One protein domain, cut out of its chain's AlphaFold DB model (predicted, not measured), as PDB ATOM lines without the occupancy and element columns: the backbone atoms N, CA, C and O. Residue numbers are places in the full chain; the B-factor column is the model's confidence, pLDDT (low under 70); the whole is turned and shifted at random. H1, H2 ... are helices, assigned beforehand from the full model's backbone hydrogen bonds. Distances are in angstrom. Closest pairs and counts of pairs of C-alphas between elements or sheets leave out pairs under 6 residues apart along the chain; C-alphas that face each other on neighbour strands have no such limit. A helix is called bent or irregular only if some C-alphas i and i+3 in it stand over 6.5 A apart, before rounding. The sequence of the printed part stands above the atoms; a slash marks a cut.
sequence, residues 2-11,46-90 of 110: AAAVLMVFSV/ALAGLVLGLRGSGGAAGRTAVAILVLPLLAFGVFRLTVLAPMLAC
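AT A GLANCE: This is residues 2 to 11 and 46 to 90 of the 110 residues of an uncharacterized protein of Kitasatospora sp. CB02891 (UniProt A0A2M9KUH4). One long helix, H3, makes the length of a rod; short H2 folds back along its first part as a helical hairpin, and short H1 runs loosely alongside H3. The 55 printed residues include three named helices, H1, H2, H3 in chain order, and no named strand: all helix, loose, radius of gyration of the C-alphas 13.8 A, spans 47 by 17 by 14 A.

IN THESE COORDINATES: Find C-alpha 60 at (183.963, 146.684, 179.882); from there H3, residues 60 to 88, runs 40.4 A to C-alpha 88 at (202.744, 181.483, 188.169), with a kink of 30 degrees near residue 82. It is only just irregular: C-alphas 83 and 86 are 6.7 A apart. H2 is residues 46 to 55, 14.1 A; H1 is residues 2 to 11, 14.5 A.

HOW THE PARTS SIT: Look at residues 62 to 74 of H3, which alone touch H2; the closest C-alphas, of Leu 54 and Arg 63, are 5.4 A apart. This hairpin has a shallow tilt of 22 degrees, opposite ways. H1 is close to H3 but not clearly touching, closest C-alphas Met 7 and Gly 77 at 6.9 A, the same way. Every O i to N i+4 pair is within hydrogen-bond range in H1 and H2, and 21 of 25 in H3.

THE WHOLE: Residues 12 to 45 are not printed; C-alphas 11 and 46 are 16.4 A apart across the cut. The link from H2 to H3 is tight. No printed residue is under 70 in pLDDT.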
ATOM      1  N   ALA A   2     201.910 156.650 189.994       80.12
ATOM      2  CA  ALA A   2     202.842 157.776 189.814       80.12
ATOM      3  C   ALA A   2     202.148 159.141 189.606       80.12
ATOM      4  O   ALA A   2     202.496 160.104 190.274       80.12
ATOM      5  N   ALA A   3     201.105 159.206 188.767       75.88
ATOM      6  CA  ALA A   3     200.327 160.432 188.559       75.88
ATOM      7  C   ALA A   3     199.733 161.007 189.860       75.88
ATOM      8  O   ALA A   3     199.848 162.198 190.112       75.88
ATOM      9  N   ALA A   4     199.152 160.154 190.709       78.88
ATOM     10  CA  ALA A   4     198.578 160.576 191.985       78.88
ATOM     11  C   ALA A   4     199.657 161.081 192.955       78.88
ATOM     12  O   ALA A   4     199.465 162.108 193.595       78.88
ATOM     13  N   VAL A   5     200.810 160.406 193.016       85.94
ATOM     14  CA  VAL A   5     201.947 160.834 193.849       85.94
ATOM     15  C   VAL A   5     202.456 162.206 193.412       85.94
ATOM     16  O   VAL A   5     202.652 163.077 194.253       85.94
ATOM     17  N   LEU A   6     202.610 162.428 192.103       80.75
ATOM     18  CA  LEU A   6     203.034 163.722 191.565       80.75
ATOM     19  C   LEU A   6     202.003 164.820 191.870       80.75
ATOM     20  O   LEU A   6     202.377 165.908 192.296       80.75
ATOM     21  N   MET A   7     200.706 164.535 191.736       80.81
ATOM     22  CA  MET A   7     199.654 165.498 192.081       80.81
ATOM     23  C   MET A   7     199.674 165.877 193.569       80.81
ATOM     24  O   MET A   7     199.572 167.058 193.887       80.81
ATOM     25  N   VAL A   8     199.865 164.914 194.477       82.44
ATOM     26  CA  VAL A   8     199.995 165.192 195.921       82.44
ATOM     27  C   VAL A   8     201.275 165.974 196.223       82.44
ATOM     28  O   VAL A   8     201.248 166.920 197.008       82.44
ATOM     29  N   PHE A   9     202.386 165.635 195.567       83.38
ATOM     30  CA  PHE A   9     203.640 166.365 195.734       83.38
ATOM     31  C   PHE A   9     203.510 167.830 195.293       83.38
ATOM     32  O   PHE A   9     203.960 168.729 196.002       83.38
ATOM     33  N   SER A  10     202.829 168.081 194.171       80.38
ATOM     34  CA  SER A  10     202.526 169.439 193.700       80.38
ATOM     35  C   SER A  10     201.785 170.263 194.762       80.38
ATOM     36  O   SER A  10     202.152 171.408 194.998       80.38
ATOM     37  N   VAL A  11     200.819 169.665 195.475       79.94
ATOM     38  CA  VAL A  11     200.117 170.328 196.591       79.94
ATOM     39  C   VAL A  11     201.075 170.651 197.734       79.94
ATOM     40  O   VAL A  11     201.088 171.784 198.213       79.94
ATOM     41  N   ALA A  46     198.457 160.679 183.772       87.81
ATOM     42  CA  ALA A  46     197.048 160.338 183.951       87.81
ATOM     43  C   ALA A  46     196.334 160.193 182.597       87.81
ATOM     44  O   ALA A  46     195.668 159.186 182.363       87.81
ATOM     45  N   LEU A  47     196.533 161.138 181.672       91.62
ATOM     46  CA  LEU A  47     195.971 161.083 180.319       91.62
ATOM     47  C   LEU A  47     196.507 159.895 179.518       91.62
ATOM     48  O   LEU A  47     195.724 159.160 178.916       91.62
ATOM     49  N   ALA A  48     197.820 159.662 179.541       89.25
ATOM     50  CA  ALA A  48     198.426 158.512 178.877       89.25
ATOM     51  C   ALA A  48     197.863 157.192 179.432       89.25
ATOM     52  O   ALA A  48     197.463 156.316 178.662       89.25
ATOM     53  N   GLY A  49     197.754 157.077 180.760       85.94
ATOM     54  CA  GLY A  49     197.151 155.926 181.431       85.94
ATOM     55  C   GLY A  49     195.675 155.726 181.077       85.94
ATOM     56  O   GLY A  49     195.259 154.591 180.851       85.94
ATOM     57  N   LEU A  50     194.899 156.808 180.958       88.50
ATOM     58  CA  LEU A  50     193.504 156.758 180.517       88.50
ATOM     59  C   LEU A  50     193.395 156.243 179.081       88.50
ATOM     60  O   LEU A  50     192.645 155.306 178.820       88.50
ATOM     61  N   VAL A  51     194.162 156.816 178.151       90.31
ATOM     62  CA  VAL A  51     194.135 156.422 176.734       90.31
ATOM     63  C   VAL A  51     194.545 154.960 176.568       90.31
ATOM     64  O   VAL A  51     193.862 154.212 175.866       90.31
ATOM     65  N   LEU A  52     195.621 154.534 177.233       87.75
ATOM     66  CA  LEU A  52     196.087 153.146 177.203       87.75
ATOM     67  C   LEU A  52     195.072 152.193 177.850       87.75
ATOM     68  O   LEU A  52     194.777 151.141 177.286       87.75
ATOM     69  N   GLY A  53     194.490 152.571 178.990       85.31
ATOM     70  CA  GLY A  53     193.495 151.758 179.694       85.31
ATOM     71  C   GLY A  53     192.176 151.611 178.931       85.31
ATOM     72  O   GLY A  53     191.576 150.538 178.948       85.31
ATOM     73  N   LEU A  54     191.750 152.646 178.201       86.06
ATOM     74  CA  LEU A  54     190.559 152.596 177.348       86.06
ATOM     75  C   LEU A  54     190.795 151.823 176.043       86.06
ATOM     76  O   LEU A  54     189.881 151.153 175.560       86.06
ATOM     77  N   ARG A  55     192.007 151.895 175.472       86.25
ATOM     78  CA  ARG A  55     192.383 151.176 174.239       86.25
ATOM     79  C   ARG A  55     192.814 149.726 174.464       86.25
ATOM     80  O   ARG A  55     192.908 148.976 173.497       86.25
ATOM     81  N   GLY A  56     193.065 149.325 175.708       81.75
ATOM     82  CA  GLY A  56     193.418 147.953 176.048       81.75
ATOM     83  C   GLY A  56     192.317 146.937 175.715       81.75
ATOM     84  O   GLY A  56     191.123 147.255 175.642       81.75
ATOM     85  N   SER A  57     192.724 145.674 175.573       71.50
ATOM     86  CA  SER A  57     191.836 144.519 175.356       71.50
ATOM     87  C   SER A  57     191.015 144.122 176.592       71.50
ATOM     88  O   SER A  57     190.308 143.117 176.567       71.50
ATOM     89  N   GLY A  58     191.087 144.900 177.677       71.00
ATOM     90  CA  GLY A  58     190.295 144.681 178.882       71.00
ATOM     91  C   GLY A  58     188.794 144.780 178.604       71.00
ATOM     92  O   GLY A  58     188.340 145.631 177.836       71.00
ATOM     93  N   GLY A  59     188.021 143.907 179.255       82.50
ATOM     94  CA  GLY A  59     186.560 143.937 179.195       82.50
ATOM     95  C   GLY A  59     185.972 145.248 179.732       82.50
ATOM     96  O   GLY A  59     186.663 146.049 180.367       82.50
ATOM     97  N   ALA A  60     184.670 145.454 179.509       82.25
ATOM     98  CA  ALA A  60     183.963 146.684 179.882       82.25
ATOM     99  C   ALA A  60     184.198 147.097 181.348       82.25
ATOM    100  O   ALA A  60     184.480 148.260 181.609       82.25
ATOM    101  N   ALA A  61     184.204 146.138 182.283       83.56
ATOM    102  CA  ALA A  61     184.467 146.394 183.700       83.56
ATOM    103  C   ALA A  61     185.852 147.022 183.967       83.56
ATOM    104  O   ALA A  61     185.969 147.927 184.792       83.56
ATOM    105  N   GLY A  62     186.892 146.593 183.240       81.44
ATOM    106  CA  GLY A  62     188.239 147.154 183.372       81.44
ATOM    107  C   GLY A  62     188.314 148.599 182.879       81.44
ATOM    108  O   GLY A  62     188.918 149.449 183.531       81.44
ATOM    109  N   ARG A  63     187.629 148.908 181.774       85.31
ATOM    110  CA  ARG A  63     187.551 150.275 181.233       85.31
ATOM    111  C   ARG A  63     186.806 151.215 182.178       85.31
ATOM    112  O   ARG A  63     187.273 152.327 182.416       85.31
ATOM    113  N   THR A  64     185.698 150.756 182.761       85.56
ATOM    114  CA  THR A  64     184.932 151.536 183.743       85.56
ATOM    115  C   THR A  64     185.761 151.819 184.995       85.56
ATOM    116  O   THR A  64     185.779 152.954 185.462       85.56
ATOM    117  N   ALA A  65     186.507 150.833 185.504       85.38
ATOM    118  CA  ALA A  65     187.386 151.025 186.658       85.38
ATOM    119  C   ALA A  65     188.489 152.065 186.389       85.38
ATOM    120  O   ALA A  65     188.737 152.933 187.227       85.38
ATOM    121  N   VAL A  66     189.111 152.030 185.203       86.00
ATOM    122  CA  VAL A  66     190.101 153.044 184.797       86.00
ATOM    123  C   VAL A  66     189.465 154.431 184.727       86.00
ATOM    124  O   VAL A  66     190.033 155.382 185.258       86.00
ATOM    125  N   ALA A  67     188.283 154.558 184.120       85.06
ATOM    126  CA  ALA A  67     187.589 155.839 184.027       85.06
ATOM    127  C   ALA A  67     187.258 156.412 185.415       85.06
ATOM    128  O   ALA A  67     187.555 157.575 185.676       85.06
ATOM    129  N   ILE A  68     186.724 155.585 186.321       90.00
ATOM    130  CA  ILE A  68     186.380 155.991 187.693       90.00
ATOM    131  C   ILE A  68     187.614 156.455 188.471       90.00
ATOM    132  O   ILE A  68     187.517 157.401 189.243       90.00
ATOM    133  N   LEU A  69     188.775 155.826 188.274       87.19
ATOM    134  CA  LEU A  69     189.998 156.212 188.982       87.19
ATOM    135  C   LEU A  69     190.669 157.449 188.381       87.19
ATOM    136  O   LEU A  69     191.187 158.286 189.117       87.19
ATOM    137  N   VAL A  70     190.697 157.566 187.053       88.69
ATOM    138  CA  VAL A  70     191.489 158.600 186.376       88.69
ATOM    139  C   VAL A  70     190.717 159.907 186.190       88.69
ATOM    140  O   VAL A  70     191.324 160.972 186.283       88.69
ATOM    141  N   LEU A  71     189.398 159.871 185.983       89.56
ATOM    142  CA  LEU A  71     188.603 161.096 185.818       89.56
ATOM    143  C   LEU A  71     188.681 162.037 187.036       89.56
ATOM    144  O   LEU A  71     188.919 163.226 186.822       89.56
ATOM    145  N   PRO A  72     188.569 161.565 188.295       90.06
ATOM    146  CA  PRO A  72     188.734 162.428 189.463       90.06
ATOM    147  C   PRO A  72     190.139 163.023 189.569       90.06
ATOM    148  O   PRO A  72     190.277 164.185 189.933       90.06
ATOM    149  N   LEU A  73     191.180 162.262 189.202       87.75
ATOM    150  CA  LEU A  73     192.562 162.759 189.170       87.75
ATOM    151  C   LEU A  73     192.727 163.888 188.145       87.75
ATOM    152  O   LEU A  73     193.373 164.892 188.431       87.75
ATOM    153  N   LEU A  74     192.119 163.753 186.965       89.12
ATOM    154  CA  LEU A  74     192.125 164.810 185.953       89.12
ATOM    155  C   LEU A  74     191.344 166.041 186.421       89.12
ATOM    156  O   LEU A  74     191.848 167.153 186.295       89.12
ATOM    157  N   ALA A  75     190.157 165.851 187.004       90.75
ATOM    158  CA  ALA A  75     189.357 166.946 187.552       90.75
ATOM    159  C   ALA A  75     190.119 167.702 188.654       90.75
ATOM    160  O   ALA A  75     190.176 168.931 188.636       90.75
ATOM    161  N   PHE A  76     190.771 166.967 189.558       88.31
ATOM    162  CA  PHE A  76     191.628 167.534 190.594       88.31
ATOM    163  C   PHE A  76     192.814 168.303 190.004       88.31
ATOM    164  O   PHE A  76     193.089 169.423 190.424       88.31
ATOM    165  N   GLY A  77     193.504 167.739 189.009       87.25
ATOM    166  CA  GLY A  77     194.636 168.415 188.381       87.25
ATOM    167  C   GLY A  77     194.236 169.693 187.633       87.25
ATOM    168  O   GLY A  77     194.959 170.683 187.706       87.25
ATOM    169  N   VAL A  78     193.067 169.713 186.982       88.12
ATOM    170  CA  VAL A  78     192.512 170.931 186.358       88.12
ATOM    171  C   VAL A  78     192.168 171.974 187.418       88.12
ATOM    172  O   VAL A  78     192.569 173.126 187.277       88.12
ATOM    173  N   PHE A  79     191.493 171.579 188.500       88.25
ATOM    174  CA  PHE A  79     191.241 172.470 189.633       88.25
ATOM    175  C   PHE A  79     192.554 173.061 190.167       88.25
ATOM    176  O   PHE A  79     192.684 174.277 190.289       88.25
ATOM    177  N   ARG A  80     193.576 172.227 190.381       85.69
ATOM    178  CA  ARG A  80     194.884 172.681 190.864       85.69
ATOM    179  C   ARG A  80     195.541 173.685 189.917       85.69
ATOM    180  O   ARG A  80     196.072 174.679 190.393       85.69
ATOM    181  N   LEU A  81     195.456 173.481 188.599       84.06
ATOM    182  CA  LEU A  81     195.954 174.449 187.613       84.06
ATOM    183  C   LEU A  81     195.264 175.810 187.736       84.06
ATOM    184  O   LEU A  81     195.940 176.829 187.634       84.06
ATOM    185  N   THR A  82     193.950 175.842 187.983       82.81
ATOM    186  CA  THR A  82     193.231 177.119 188.158       82.81
ATOM    187  C   THR A  82     193.689 177.886 189.396       82.81
ATOM    188  O   THR A  82     193.739 179.111 189.360       82.81
ATOM    189  N   VAL A  83     194.085 177.176 190.458       81.69
ATOM    190  CA  VAL A  83     194.610 177.789 191.685       81.69
ATOM    191  C   VAL A  83     196.080 178.199 191.535       81.69
ATOM    192  O   VAL A  83     196.481 179.236 192.053       81.69
ATOM    193  N   LEU A  84     196.876 177.425 190.791       80.31
ATOM    194  CA  LEU A  84     198.284 177.732 190.518       80.31
ATOM    195  C   LEU A  84     198.457 178.904 189.546       80.31
ATOM    196  O   LEU A  84     199.402 179.670 189.690       80.31
ATOM    197  N   ALA A  85     197.569 179.043 188.558       82.38
ATOM    198  CA  ALA A  85     197.666 180.046 187.496       82.38
ATOM    199  C   ALA A  85     197.995 181.478 187.978       82.38
ATOM    200  O   ALA A  85     198.926 182.060 187.422       82.38
ATOM    201  N   PRO A  86     197.318 182.052 188.995       75.75
ATOM    202  CA  PRO A  86     197.669 183.381 189.498       75.75
ATOM    203  C   PRO A  86     199.052 183.434 190.163       75.75
ATOM    204  O   PRO A  86     199.716 184.459 190.085       75.75
ATOM    205  N   MET A  87     199.524 182.341 190.769       74.19
ATOM    206  CA  MET A  87     200.838 182.302 191.423       74.19
ATOM    207  C   MET A  87     201.998 182.197 190.419       74.19
ATOM    208  O   MET A  87     203.094 182.690 190.684       74.19
ATOM    209  N   LEU A  88     201.755 181.582 189.252       77.31
ATOM    210  CA  LEU A  88     202.744 181.483 188.169       77.31
ATOM    211  C   LEU A  88     203.074 182.847 187.551       77.31
ATOM    212  O   LEU A  88     204.138 182.997 186.958       77.31
ATOM    213  N   ALA A  89     202.190 183.841 187.677       76.06
ATOM    214  CA  ALA A  89     202.479 185.199 187.221       76.06
ATOM    215  C   ALA A  89     203.628 185.852 188.014       76.06
ATOM    216  O   ALA A  89     204.290 186.743 187.491       76.06
ATOM    217  N   CYS A  90     203.885 185.371 189.234       73.94
ATOM    218  CA  CYS A  90     204.962 185.823 190.112       73.94
ATOM    219  C   CYS A  90     206.179 184.875 190.106       73.94
ATOM    220  O   CYS A  90     206.936 184.839 191.079       73.94
TER     221      CYS A  90